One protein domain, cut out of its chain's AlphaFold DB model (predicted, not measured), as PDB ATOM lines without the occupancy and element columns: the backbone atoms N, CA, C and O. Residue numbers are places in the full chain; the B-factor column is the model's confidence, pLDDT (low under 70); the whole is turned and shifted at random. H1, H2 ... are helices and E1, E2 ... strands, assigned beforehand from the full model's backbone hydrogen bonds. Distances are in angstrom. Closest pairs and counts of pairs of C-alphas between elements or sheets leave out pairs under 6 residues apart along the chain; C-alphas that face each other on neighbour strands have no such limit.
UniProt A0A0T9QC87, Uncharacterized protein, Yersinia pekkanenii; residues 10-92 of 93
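What this domain is: This is residues 10 to 92 of the 93 residues of an uncharacterized protein of Yersinia pekkanenii (UniProt A0A0T9QC87). Two long strand hairpins, E1 with E2 and E5 with E6, lie side by side with their turns at opposite ends and make one long, twisted sheet. The short helix H1 packs on one face of it, towards the end where E1 begins; the small hairpin of E3 and E4 is on that same side, nearer the other end, and the opposite face is bare. The printed part has 83 residues, with one named helix and six named strands in the order E1, E2, H1, E3, E4, E5, E6; the class is mostly strand. The larger sheet runs E2, E1, E5, E6 and the smaller E3, E4, both antiparallel. The whole is compact, with a radius of gyration of the C-alphas of 13.2 A, yet its spans of 45 by 23 by 22 A only just make it a rod.

Where its parts are: E1, residues 10 to 19, begins with C-alpha 10 at (-16.368, -26.623, 38.535) and is 30.2 A long. E2, residues 24 to 31, measures 22.9 A. H1 is residues 37 to 44, with C-alpha 37 at (-7.769, -31.295, 33.914). E3, residues 54 to 56, and E4, residues 62 to 64, are short. E5, residues 68 to 79, is the longest strand at 32.6 A. E6, residues 82 to 91, measures 26.9 A and ends with C-alpha 91 at (-8.856, -37.296, 55.240).

How they stand to each other: E1 and E5 are inner strands, antiparallel at 170 degrees, with N 13 and O 74 within hydrogen-bond range at 2.9 A. The hairpin of E1 and E2 has N 14 and O 29 at 2.8 A. In the hairpin of E5 and E6, N 73 and O 89 are 3.0 A apart. E2 and E6 are the edge strands. H1 is on this sheet at a height of 9.2 A, only just over E2 and E1, with 3 C-alphas falling on each. On the local plane it stands at 61 degrees to E1, only just across the strands. The closest C-alphas of H1 and E2 are those of Phe 40 and Leu 31, 5.8 A apart. Every O i to N i+4 pair in H1 is within hydrogen-bond range. In the hairpin of E3 and E4, N 55 and O 63 are 2.8 A apart. E3 is apart from E1, and E4 only just so, at 8.0 A.

The domain as a whole: The C-alphas farthest apart are those of Gly 21 and Ala 80, at 45.5 A. The printed part has no cut and no long link. Its mean pLDDT is 84.5, with residues 87 to 88 and 90 to 92 under 70.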
ATOM      1  N   SER A  10     -16.992 -27.856  39.023       88.00
ATOM      2  CA  SER A  10     -16.368 -26.623  38.535       88.00
ATOM      3  C   SER A  10     -15.071 -26.270  39.236       88.00
ATOM      4  O   SER A  10     -14.254 -25.563  38.655       88.00
ATOM      5  N   LYS A  11     -14.866 -26.737  40.468       90.94
ATOM      6  CA  LYS A  11     -13.696 -26.361  41.263       90.94
ATOM      7  C   LYS A  11     -13.421 -27.380  42.364       90.94
ATOM      8  O   LYS A  11     -14.357 -27.905  42.971       90.94
ATOM      9  N   LEU A  12     -12.143 -27.617  42.642       91.00
ATOM     10  CA  LEU A  12     -11.676 -28.248  43.875       91.00
ATOM     11  C   LEU A  12     -10.882 -27.229  44.683       91.00
ATOM     12  O   LEU A  12     -10.009 -26.563  44.134       91.00
ATOM     13  N   GLU A  13     -11.162 -27.135  45.977       92.38
ATOM     14  CA  GLU A  13     -10.272 -26.487  46.943       92.38
ATOM     15  C   GLU A  13      -9.605 -27.586  47.767       92.38
ATOM     16  O   GLU A  13     -10.286 -28.387  48.410       92.38
ATOM     17  N   ILE A  14      -8.280 -27.637  47.721       91.12
ATOM     18  CA  ILE A  14      -7.463 -28.645  48.390       91.12
ATOM     19  C   ILE A  14      -6.664 -27.946  49.477       91.12
ATOM     20  O   ILE A  14      -6.090 -26.880  49.257       91.12
ATOM     21  N   LYS A  15      -6.616 -28.550  50.658       92.06
ATOM     22  CA  LYS A  15      -5.779 -28.107  51.768       92.06
ATOM     23  C   LYS A  15      -5.046 -29.302  52.350       92.06
ATOM     24  O   LYS A  15      -5.677 -30.264  52.773       92.06
ATOM     25  N   ILE A  16      -3.726 -29.221  52.410       90.00
ATOM     26  CA  ILE A  16      -2.858 -30.265  52.949       90.00
ATOM     27  C   ILE A  16      -2.147 -29.685  54.161       90.00
ATOM     28  O   ILE A  16      -1.511 -28.642  54.073       90.00
ATOM     29  N   THR A  17      -2.263 -30.353  55.301       91.38
ATOM     30  CA  THR A  17      -1.473 -30.051  56.496       91.38
ATOM     31  C   THR A  17      -0.429 -31.141  56.665       91.38
ATOM     32  O   THR A  17      -0.780 -32.321  56.692       91.38
ATOM     33  N   TYR A  18       0.838 -30.763  56.782       90.56
ATOM     34  CA  TYR A  18       1.966 -31.689  56.874       90.56
ATOM     35  C   TYR A  18       3.041 -31.160  57.830       90.56
ATOM     36  O   TYR A  18       2.998 -30.000  58.230       90.56
ATOM     37  N   ASP A  19       3.971 -32.017  58.247       91.75
ATOM     38  CA  ASP A  19       5.058 -31.663  59.168       91.75
ATOM     39  C   ASP A  19       6.337 -32.423  58.804       91.75
ATOM     40  O   ASP A  19       6.384 -33.651  58.877       91.75
ATOM     41  N   LEU A  20       7.366 -31.676  58.403       86.81
ATOM     42  CA  LEU A  20       8.680 -32.203  58.023       86.81
ATOM     43  C   LEU A  20       9.699 -32.157  59.179       86.81
ATOM     44  O   LEU A  20      10.890 -32.347  58.953       86.81
ATOM     45  N   GLY A  21       9.251 -31.900  60.413       85.06
ATOM     46  CA  GLY A  21      10.110 -31.707  61.588       85.06
ATOM     47  C   GLY A  21      10.333 -30.239  61.966       85.06
ATOM     48  O   GLY A  21      11.007 -29.961  62.956       85.06
ATOM     49  N   GLU A  22       9.741 -29.307  61.220       85.88
ATOM     50  CA  GLU A  22       9.784 -27.857  61.471       85.88
ATOM     51  C   GLU A  22       8.450 -27.314  62.019       85.88
ATOM     52  O   GLU A  22       8.287 -26.109  62.214       85.88
ATOM     53  N   GLY A  23       7.486 -28.203  62.289       87.25
ATOM     54  CA  GLY A  23       6.136 -27.859  62.717       87.25
ATOM     55  C   GLY A  23       5.110 -27.957  61.588       87.25
ATOM     56  O   GLY A  23       5.409 -28.339  60.457       87.25
ATOM     57  N   ASN A  24       3.856 -27.633  61.914       91.06
ATOM     58  CA  ASN A  24       2.746 -27.760  60.971       91.06
ATOM     59  C   ASN A  24       2.848 -26.727  59.846       91.06
ATOM     60  O   ASN A  24       2.708 -25.526  60.081       91.06
ATOM     61  N   GLN A  25       2.978 -27.222  58.624       90.19
ATOM     62  CA  GLN A  25       2.876 -26.458  57.393       90.19
ATOM     63  C   GLN A  25       1.522 -26.719  56.731       90.19
ATOM     64  O   GLN A  25       0.911 -27.779  56.907       90.19
ATOM     65  N   VAL A  26       1.026 -25.723  55.998       91.38
ATOM     66  CA  VAL A  26      -0.269 -25.780  55.320       91.38
ATOM     67  C   VAL A  26      -0.084 -25.363  53.873       91.38
ATOM     68  O   VAL A  26       0.242 -24.213  53.595       91.38
ATOM     69  N   TYR A  27      -0.361 -26.292  52.969       90.25
ATOM     70  CA  TYR A  27      -0.471 -26.039  51.542       90.25
ATOM     71  C   TYR A  27      -1.944 -25.920  51.155       90.25
ATOM     72  O   TYR A  27      -2.787 -26.681  51.642       90.25
ATOM     73  N   THR A  28      -2.267 -24.970  50.283       92.00
ATOM     74  CA  THR A  28      -3.621 -24.783  49.756       92.00
ATOM     75  C   THR A  28      -3.582 -24.561  48.262       92.00
ATOM     76  O   THR A  28      -2.814 -23.728  47.792       92.00
ATOM     77  N   GLU A  29      -4.478 -25.221  47.539       90.75
ATOM     78  CA  GLU A  29      -4.573 -25.106  46.092       90.75
ATOM     79  C   GLU A  29      -6.028 -25.056  45.634       90.75
ATOM     80  O   GLU A  29      -6.919 -25.656  46.237       90.75
ATOM     81  N   THR A  30      -6.268 -24.332  44.541       92.19
ATOM     82  CA  THR A  30      -7.559 -24.311  43.857       92.19
ATOM     83  C   THR A  30      -7.391 -24.830  42.437       92.19
ATOM     84  O   THR A  30      -6.722 -24.200  41.623       92.19
ATOM     85  N   LEU A  31      -8.034 -25.956  42.124       91.31
ATOM     86  CA  LEU A  31      -7.992 -26.559  40.794       91.31
ATOM     87  C   LEU A  31      -9.290 -26.287  40.042       91.31
ATOM     88  O   LEU A  31     -10.375 -26.672  40.489       91.31
ATOM     89  N   MET A  32      -9.165 -25.684  38.862       90.69
ATOM     90  CA  MET A  32     -10.258 -25.570  37.899       90.69
ATOM     91  C   MET A  32     -10.129 -26.694  36.859       90.69
ATOM     92  O   MET A  32      -9.043 -26.888  36.313       90.69
ATOM     93  N   PRO A  33     -11.202 -27.433  36.527       88.88
ATOM     94  CA  PRO A  33     -11.139 -28.573  35.613       88.88
ATOM     95  C   PRO A  33     -10.746 -28.166  34.187       88.88
ATOM     96  O   PRO A  33     -10.144 -28.961  33.468       88.88
ATOM     97  N   GLU A  34     -11.058 -26.930  33.787       87.25
ATOM     98  CA  GLU A  34     -10.741 -26.372  32.466       87.25
ATOM     99  C   GLU A  34      -9.242 -26.041  32.315       87.25
ATOM    100  O   GLU A  34      -8.710 -26.110  31.210       87.25
ATOM    101  N   VAL A  35      -8.549 -25.747  33.424       89.50
ATOM    102  CA  VAL A  35      -7.124 -25.367  33.444       89.50
ATOM    103  C   VAL A  35      -6.241 -26.551  33.845       89.50
ATOM    104  O   VAL A  35      -5.225 -26.828  33.216       89.50
ATOM    105  N   ASN A  36      -6.650 -27.302  34.868       87.31
ATOM    106  CA  ASN A  36      -5.845 -28.334  35.521       87.31
ATOM    107  C   ASN A  36      -6.454 -29.733  35.347       87.31
ATOM    108  O   ASN A  36      -6.474 -30.511  36.295       87.31
ATOM    109  N   ARG A  37      -6.961 -30.079  34.156       85.50
ATOM    110  CA  ARG A  37      -7.769 -31.295  33.914       85.50
ATOM    111  C   ARG A  37      -7.204 -32.589  34.525       85.50
ATOM    112  O   ARG A  37      -7.961 -33.370  35.104       85.50
ATOM    113  N   PHE A  38      -5.899 -32.824  34.387       85.75
ATOM    114  CA  PHE A  38      -5.244 -34.031  34.907       85.75
ATOM    115  C   PHE A  38      -5.184 -34.039  36.439       85.75
ATOM    116  O   PHE A  38      -5.768 -34.929  37.054       85.75
ATOM    117  N   ARG A  39      -4.580 -33.009  37.051       86.06
ATOM    118  CA  ARG A  39      -4.486 -32.878  38.518       86.06
ATOM    119  C   ARG A  39      -5.865 -32.800  39.169       86.06
ATOM    120  O   ARG A  39      -6.089 -33.391  40.216       86.06
ATOM    121  N   PHE A  40      -6.819 -32.135  38.517       89.25
ATOM    122  CA  PHE A  40      -8.210 -32.103  38.952       89.25
ATOM    123  C   PHE A  40      -8.775 -33.519  39.068       89.25
ATOM    124  O   PHE A  40      -9.363 -33.848  40.088       89.25
ATOM    125  N   SER A  41      -8.592 -34.361  38.046       87.00
ATOM    126  CA  SER A  41      -9.122 -35.731  38.043       87.00
ATOM    127  C   SER A  41      -8.473 -36.596  39.125       87.00
ATOM    128  O   SER A  41      -9.169 -37.342  39.809       87.00
ATOM    129  N   GLU A  42      -7.160 -36.454  39.310       87.88
ATOM    130  CA  GLU A  42      -6.394 -37.143  40.350       87.88
ATOM    131  C   GLU A  42      -6.947 -36.827  41.746       87.88
ATOM    132  O   GLU A  42      -7.423 -37.727  42.439       87.88
ATOM    133  N   TRP A  43      -7.006 -35.541  42.103       87.62
ATOM    134  CA  TRP A  43      -7.537 -35.079  43.385       87.62
ATOM    135  C   TRP A  43      -9.030 -35.358  43.559       87.62
ATOM    136  O   TRP A  43      -9.485 -35.660  44.659       87.62
ATOM    137  N   PHE A  44      -9.808 -35.301  42.478       85.69
ATOM    138  CA  PHE A  44     -11.226 -35.641  42.517       85.69
ATOM    139  C   PHE A  44     -11.440 -37.094  42.958       85.69
ATOM    140  O   PHE A  44     -12.343 -37.366  43.752       85.69
ATOM    141  N   SER A  45     -10.591 -38.003  42.472       83.44
ATOM    142  CA  SER A  45     -10.597 -39.436  42.790       83.44
ATOM    143  C   SER A  45      -9.745 -39.827  44.004       83.44
ATOM    144  O   SER A  45      -9.554 -41.021  44.242       83.44
ATOM    145  N   PHE A  46      -9.219 -38.850  44.752       83.44
ATOM    146  CA  PHE A  46      -8.304 -39.101  45.861       83.44
ATOM    147  C   PHE A  46      -8.919 -40.072  46.875       83.44
ATOM    148  O   PHE A  46     -10.013 -39.846  47.392       83.44
ATOM    149  N   ASN A  47      -8.199 -41.157  47.158       79.62
ATOM    150  CA  ASN A  47      -8.628 -42.184  48.095       79.62
ATOM    151  C   ASN A  47      -7.691 -42.227  49.298       79.62
ATOM    152  O   ASN A  47      -6.553 -42.682  49.210       79.62
ATOM    153  N   ASN A  48      -8.212 -41.840  50.455       70.94
ATOM    154  CA  ASN A  48      -7.440 -41.804  51.687       70.94
ATOM    155  C   ASN A  48      -7.131 -43.172  52.312       70.94
ATOM    156  O   ASN A  48      -6.280 -43.274  53.186       70.94
ATOM    157  N   GLN A  49      -7.815 -44.238  51.898       75.56
ATOM    158  CA  GLN A  49      -7.463 -45.586  52.358       75.56
ATOM    159  C   GLN A  49      -6.191 -46.110  51.680       75.56
ATOM    160  O   GLN A  49      -5.578 -47.055  52.167       75.56
ATOM    161  N   SER A  50      -5.791 -45.499  50.565       78.75
ATOM    162  CA  SER A  50      -4.574 -45.829  49.831       78.75
ATOM    163  C   SER A  50      -3.997 -44.550  49.216       78.75
ATOM    164  O   SER A  50      -4.036 -44.402  47.989       78.75
ATOM    165  N   PRO A  51      -3.505 -43.605  50.042       78.31
ATOM    166  CA  PRO A  51      -2.915 -42.385  49.518       78.31
ATOM    167  C   PRO A  51      -1.666 -42.742  48.693       78.31
ATOM    168  O   PRO A  51      -0.985 -43.725  49.004       78.31
ATOM    169  N   PRO A  52      -1.348 -41.969  47.642       83.75
ATOM    170  CA  PRO A  52      -0.104 -42.156  46.897       83.75
ATOM    171  C   PRO A  52       1.101 -41.992  47.834       83.75
ATOM    172  O   PRO A  52       0.993 -41.348  48.871       83.75
ATOM    173  N   GLU A  53       2.268 -42.544  47.498       85.75
ATOM    174  CA  GLU A  53       3.470 -42.391  48.340       85.75
ATOM    175  C   GLU A  53       3.936 -40.923  48.422       85.75
ATOM    176  O   GLU A  53       4.399 -40.460  49.470       85.75
ATOM    177  N   PHE A  54       3.750 -40.184  47.328       86.50
ATOM    178  CA  PHE A  54       4.114 -38.782  47.180       86.50
ATOM    179  C   PHE A  54       2.918 -37.987  46.665       86.50
ATOM    180  O   PHE A  54       2.207 -38.443  45.771       86.50
ATOM    181  N   ILE A  55       2.737 -36.781  47.195       86.06
ATOM    182  CA  ILE A  55       1.815 -35.783  46.661       86.06
ATOM    183  C   ILE A  55       2.634 -34.681  46.000       86.06
ATOM    184  O   ILE A  55       3.474 -34.069  46.655       86.06
ATOM    185  N   VAL A  56       2.378 -34.438  44.714       85.31
ATOM    186  CA  VAL A  56       3.060 -33.408  43.922       85.31
ATOM    187  C   VAL A  56       2.293 -32.086  44.014       85.31
ATOM    188  O   VAL A  56       1.092 -32.015  43.710       85.31
ATOM    189  N   LEU A  57       2.996 -31.043  44.444       82.38
ATOM    190  CA  LEU A  57       2.497 -29.676  44.560       82.38
ATOM    191  C   LEU A  57       2.545 -28.954  43.204       82.38
ATOM    192  O   LEU A  57       3.009 -29.500  42.200       82.38
ATOM    193  N   ASP A  58       1.986 -27.749  43.136       79.19
ATOM    194  CA  ASP A  58       1.897 -26.966  41.900       79.19
ATOM    195  C   ASP A  58       3.232 -26.370  41.432       79.19
ATOM    196  O   ASP A  58       3.439 -26.203  40.229       79.19
ATOM    197  N   ASP A  59       4.150 -26.118  42.357       73.88
ATOM    198  CA  ASP A  59       5.515 -25.637  42.127       73.88
ATOM    199  C   ASP A  59       6.510 -26.738  41.709       73.88
ATOM    200  O   ASP A  59       7.673 -26.454  41.408       73.88
ATOM    201  N   GLY A  60       6.047 -27.990  41.623       71.12
ATOM    202  CA  GLY A  60       6.870 -29.155  41.302       71.12
ATOM    203  C   GLY A  60       7.571 -29.769  42.513       71.12
ATOM    204  O   GLY A  60       8.298 -30.752  42.345       71.12
ATOM    205  N   ASP A  61       7.340 -29.233  43.710       80.50
ATOM    206  CA  ASP A  61       7.789 -29.849  44.948       80.50
ATOM    207  C   ASP A  61       6.895 -31.046  45.314       80.50
ATOM    208  O   ASP A  61       5.807 -31.249  44.757       80.50
ATOM    209  N   PHE A  62       7.358 -31.898  46.226       86.94
ATOM    210  CA  PHE A  62       6.595 -33.078  46.624       86.94
ATOM    211  C   PHE A  62       6.659 -33.359  48.120       86.94
ATOM    212  O   PHE A  62       7.701 -33.287  48.768       86.94
ATOM    213  N   ILE A  63       5.522 -33.784  48.664       87.88
ATOM    214  CA  ILE A  63       5.385 -34.157  50.068       87.88
ATOM    215  C   ILE A  63       5.194 -35.667  50.138       87.88
ATOM    216  O   ILE A  63       4.297 -36.219  49.500       87.88
ATOM    217  N   ARG A  64       6.013 -36.361  50.935       87.94
ATOM    218  CA  ARG A  64       5.747 -37.775  51.241       87.94
ATOM    219  C   ARG A  64       4.498 -37.881  52.101       87.94
ATOM    220  O   ARG A  64       4.402 -37.203  53.123       87.94
ATOM    221  N   SER A  65       3.609 -38.804  51.767       86.19
ATOM    222  CA  SER A  65       2.330 -38.958  52.469       86.19
ATOM    223  C   SER A  65       2.466 -39.289  53.953       86.19
ATOM    224  O   SER A  65       1.586 -38.954  54.734       86.19
ATOM    225  N   LEU A  66       3.598 -39.859  54.372       87.44
ATOM    226  CA  LEU A  66       3.896 -40.121  55.784       87.44
ATOM    227  C   LEU A  66       4.042 -38.849  56.641       87.44
ATOM    228  O   LEU A  66       3.875 -38.913  57.854       87.44
ATOM    229  N   TYR A  67       4.353 -37.704  56.026       89.88
ATOM    230  CA  TYR A  67       4.436 -36.411  56.711       89.88
ATOM    231  C   TYR A  67       3.103 -35.665  56.715       89.88
ATOM    232  O   TYR A  67       2.968 -34.635  57.377       89.88
ATOM    233  N   ILE A  68       2.119 -36.158  55.963       88.69
ATOM    234  CA  ILE A  68       0.819 -35.522  55.833       88.69
ATOM    235  C   ILE A  68      -0.021 -35.893  57.045       88.69
ATOM    236  O   ILE A  68      -0.320 -37.056  57.297       88.69
ATOM    237  N   LYS A  69      -0.420 -34.866  57.789       88.56
ATOM    238  CA  LYS A  69      -1.309 -35.003  58.939       88.56
ATOM    239  C   LYS A  69      -2.766 -34.994  58.520       88.56
ATOM    240  O   LYS A  69      -3.562 -35.668  59.150       88.56
ATOM    241  N   ARG A  70      -3.113 -34.198  57.505       88.88
ATOM    242  CA  ARG A  70      -4.502 -34.008  57.084       88.88
ATOM    243  C   ARG A  70      -4.590 -33.549  55.640       88.88
ATOM    244  O   ARG A  70      -3.864 -32.639  55.241       88.88
ATOM    245  N   VAL A  71      -5.533 -34.112  54.895       88.75
ATOM    246  CA  VAL A  71      -5.926 -33.634  53.566       88.75
ATOM    247  C   VAL A  71      -7.401 -33.267  53.607       88.75
ATOM    248  O   VAL A  71      -8.241 -34.037  54.050       88.75
ATOM    249  N   THR A  72      -7.737 -32.085  53.124       89.06
ATOM    250  CA  THR A  72      -9.113 -31.619  53.007       89.06
ATOM    251  C   THR A  72      -9.381 -31.281  51.553       89.06
ATOM    252  O   THR A  72      -8.643 -30.497  50.959       89.06
ATOM    253  N   ILE A  73     -10.439 -31.860  50.988       89.25
ATOM    254  CA  ILE A  73     -10.860 -31.605  49.609       89.25
ATOM    255  C   ILE A  73     -12.305 -31.131  49.635       89.25
ATOM    256  O   ILE A  73     -13.208 -31.829  50.104       89.25
ATOM    257  N   ARG A  74     -12.539 -29.933  49.110       89.94
ATOM    258  CA  ARG A  74     -13.873 -29.362  48.955       89.94
ATOM    259  C   ARG A  74     -14.229 -29.291  47.480       89.94
ATOM    260  O   ARG A  74     -13.555 -28.621  46.698       89.94
ATOM    261  N   ARG A  75     -15.305 -29.982  47.109       89.31
ATOM    262  CA  ARG A  75     -15.813 -30.056  45.738       89.31
ATOM    263  C   ARG A  75     -16.894 -29.008  45.516       89.31
ATOM    264  O   ARG A  75     -17.804 -28.874  46.336       89.31
ATOM    265  N   PHE A  76     -16.828 -28.313  44.389       90.25
ATOM    266  CA  PHE A  76     -17.855 -27.377  43.942       90.25
ATOM    267  C   PHE A  76     -18.424 -27.829  42.603       90.25
ATOM    268  O   PHE A  76     -17.693 -28.342  41.750       90.25
ATOM    269  N   LYS A  77     -19.726 -27.622  42.418       87.88
ATOM    270  CA  LYS A  77     -20.433 -27.869  41.159       87.88
ATOM    271  C   LYS A  77     -20.979 -26.567  40.579       87.88
ATOM    272  O   LYS A  77     -21.253 -25.627  41.326       87.88
ATOM    273  N   LYS A  78     -21.191 -26.539  39.259       83.88
ATOM    274  CA  LYS A  78     -21.917 -25.440  38.605       83.88
ATOM    275  C   LYS A  78     -23.396 -25.507  39.008       83.88
ATOM    276  O   LYS A  78     -24.070 -26.509  38.771       83.88
ATOM    277  N   CYS A  79     -23.885 -24.434  39.611       83.31
ATOM    278  CA  CYS A  79     -25.277 -24.149  39.938       83.31
ATOM    279  C   CYS A  79     -25.783 -22.957  39.095       83.31
ATOM    280  O   CYS A  79     -25.006 -22.295  38.407       83.31
ATOM    281  N   ALA A  80     -27.091 -22.678  39.150       78.94
ATOM    282  CA  ALA A  80     -27.720 -21.584  38.399       78.94
ATOM    283  C   ALA A  80     -27.099 -20.200  38.690       78.94
ATOM    284  O   ALA A  80     -26.971 -19.395  37.773       78.94
ATOM    285  N   ASP A  81     -26.642 -19.975  39.927       78.62
ATOM    286  CA  ASP A  81     -26.061 -18.706  40.393       78.62
ATOM    287  C   ASP A  81     -24.523 -18.751  40.543       78.62
ATOM    288  O   ASP A  81     -23.938 -17.947  41.268       78.62
ATOM    289  N   GLY A  82     -23.847 -19.700  39.881       78.06
ATOM    290  CA  GLY A  82     -22.388 -19.865  39.942       78.06
ATOM    291  C   GLY A  82     -21.952 -21.143  40.657       78.06
ATOM    292  O   GLY A  82     -22.593 -22.182  40.520       78.06
ATOM    293  N   ASP A  83     -20.845 -21.100  41.397       78.69
ATOM    294  CA  ASP A  83     -20.288 -22.283  42.062       78.69
ATOM    295  C   ASP A  83     -20.922 -22.519  43.433       78.69
ATOM    296  O   ASP A  83     -20.884 -21.663  44.317       78.69
ATOM    297  N   CYS A  84     -21.456 -23.718  43.639       81.06
ATOM    298  CA  CYS A  84     -22.037 -24.136  44.909       81.06
ATOM    299  C   CYS A  84     -21.227 -25.306  45.496       81.06
ATOM    300  O   CYS A  84     -20.805 -26.197  44.749       81.06
ATOM    301  N   PRO A  85     -20.980 -25.331  46.820       80.00
ATOM    302  CA  PRO A  85     -20.298 -26.451  47.454       80.00
ATOM    303  C   PRO A  85     -21.179 -27.698  47.341       80.00
ATOM    304  O   PRO A  85     -22.357 -27.664  47.688       80.00
ATOM    305  N   ASP A  86     -20.607 -28.787  46.840       71.69
ATOM    306  CA  ASP A  86     -21.313 -30.055  46.665       71.69
ATOM    307  C   ASP A  86     -20.979 -31.031  47.793       71.69
ATOM    308  O   ASP A  86     -21.872 -31.594  48.420       71.69
ATOM    309  N   GLN A  87     -19.688 -31.183  48.101       66.75
ATOM    310  CA  GLN A  87     -19.222 -32.142  49.096       66.75
ATOM    311  C   GLN A  87     -17.930 -31.666  49.764       66.75
ATOM    312  O   GLN A  87     -17.063 -31.064  49.124       66.75
ATOM    313  N   TYR A  88     -17.810 -31.944  51.059       69.94
ATOM    314  CA  TYR A  88     -16.608 -31.726  51.857       69.94
ATOM    315  C   TYR A  88     -16.100 -33.081  52.336       69.94
ATOM    316  O   TYR A  88     -16.869 -33.852  52.913       69.94
ATOM    317  N   GLU A  89     -14.827 -33.366  52.095       70.19
ATOM    318  CA  GLU A  89     -14.179 -34.584  52.563       70.19
ATOM    319  C   GLU A  89     -12.915 -34.229  53.343       70.19
ATOM    320  O   GLU A  89     -12.129 -33.363  52.945       70.19
ATOM    321  N   ASP A  90     -12.757 -34.902  54.479       67.44
ATOM    322  CA  ASP A  90     -11.638 -34.746  55.392       67.44
ATOM    323  C   ASP A  90     -10.959 -36.094  55.573       67.44
ATOM    324  O   ASP A  90     -11.613 -37.114  55.806       67.44
ATOM    325  N   TYR A  91      -9.648 -36.098  55.418       65.81
ATOM    326  CA  TYR A  91      -8.856 -37.296  55.240       65.81
ATOM    327  C   TYR A  91      -7.661 -37.261  56.197       65.81
ATOM    328  O   TYR A  91      -6.969 -36.246  56.271       65.81
ATOM    329  N   LEU A  92      -7.427 -38.387  56.890       59.81
ATOM    330  CA  LEU A  92      -6.427 -38.596  57.957       59.81
ATOM    331  C   LEU A  92      -6.743 -37.756  59.204       59.81
ATOM    332  O   LEU A  92      -6.341 -36.604  59.319       59.81
TER     333      LEU A  92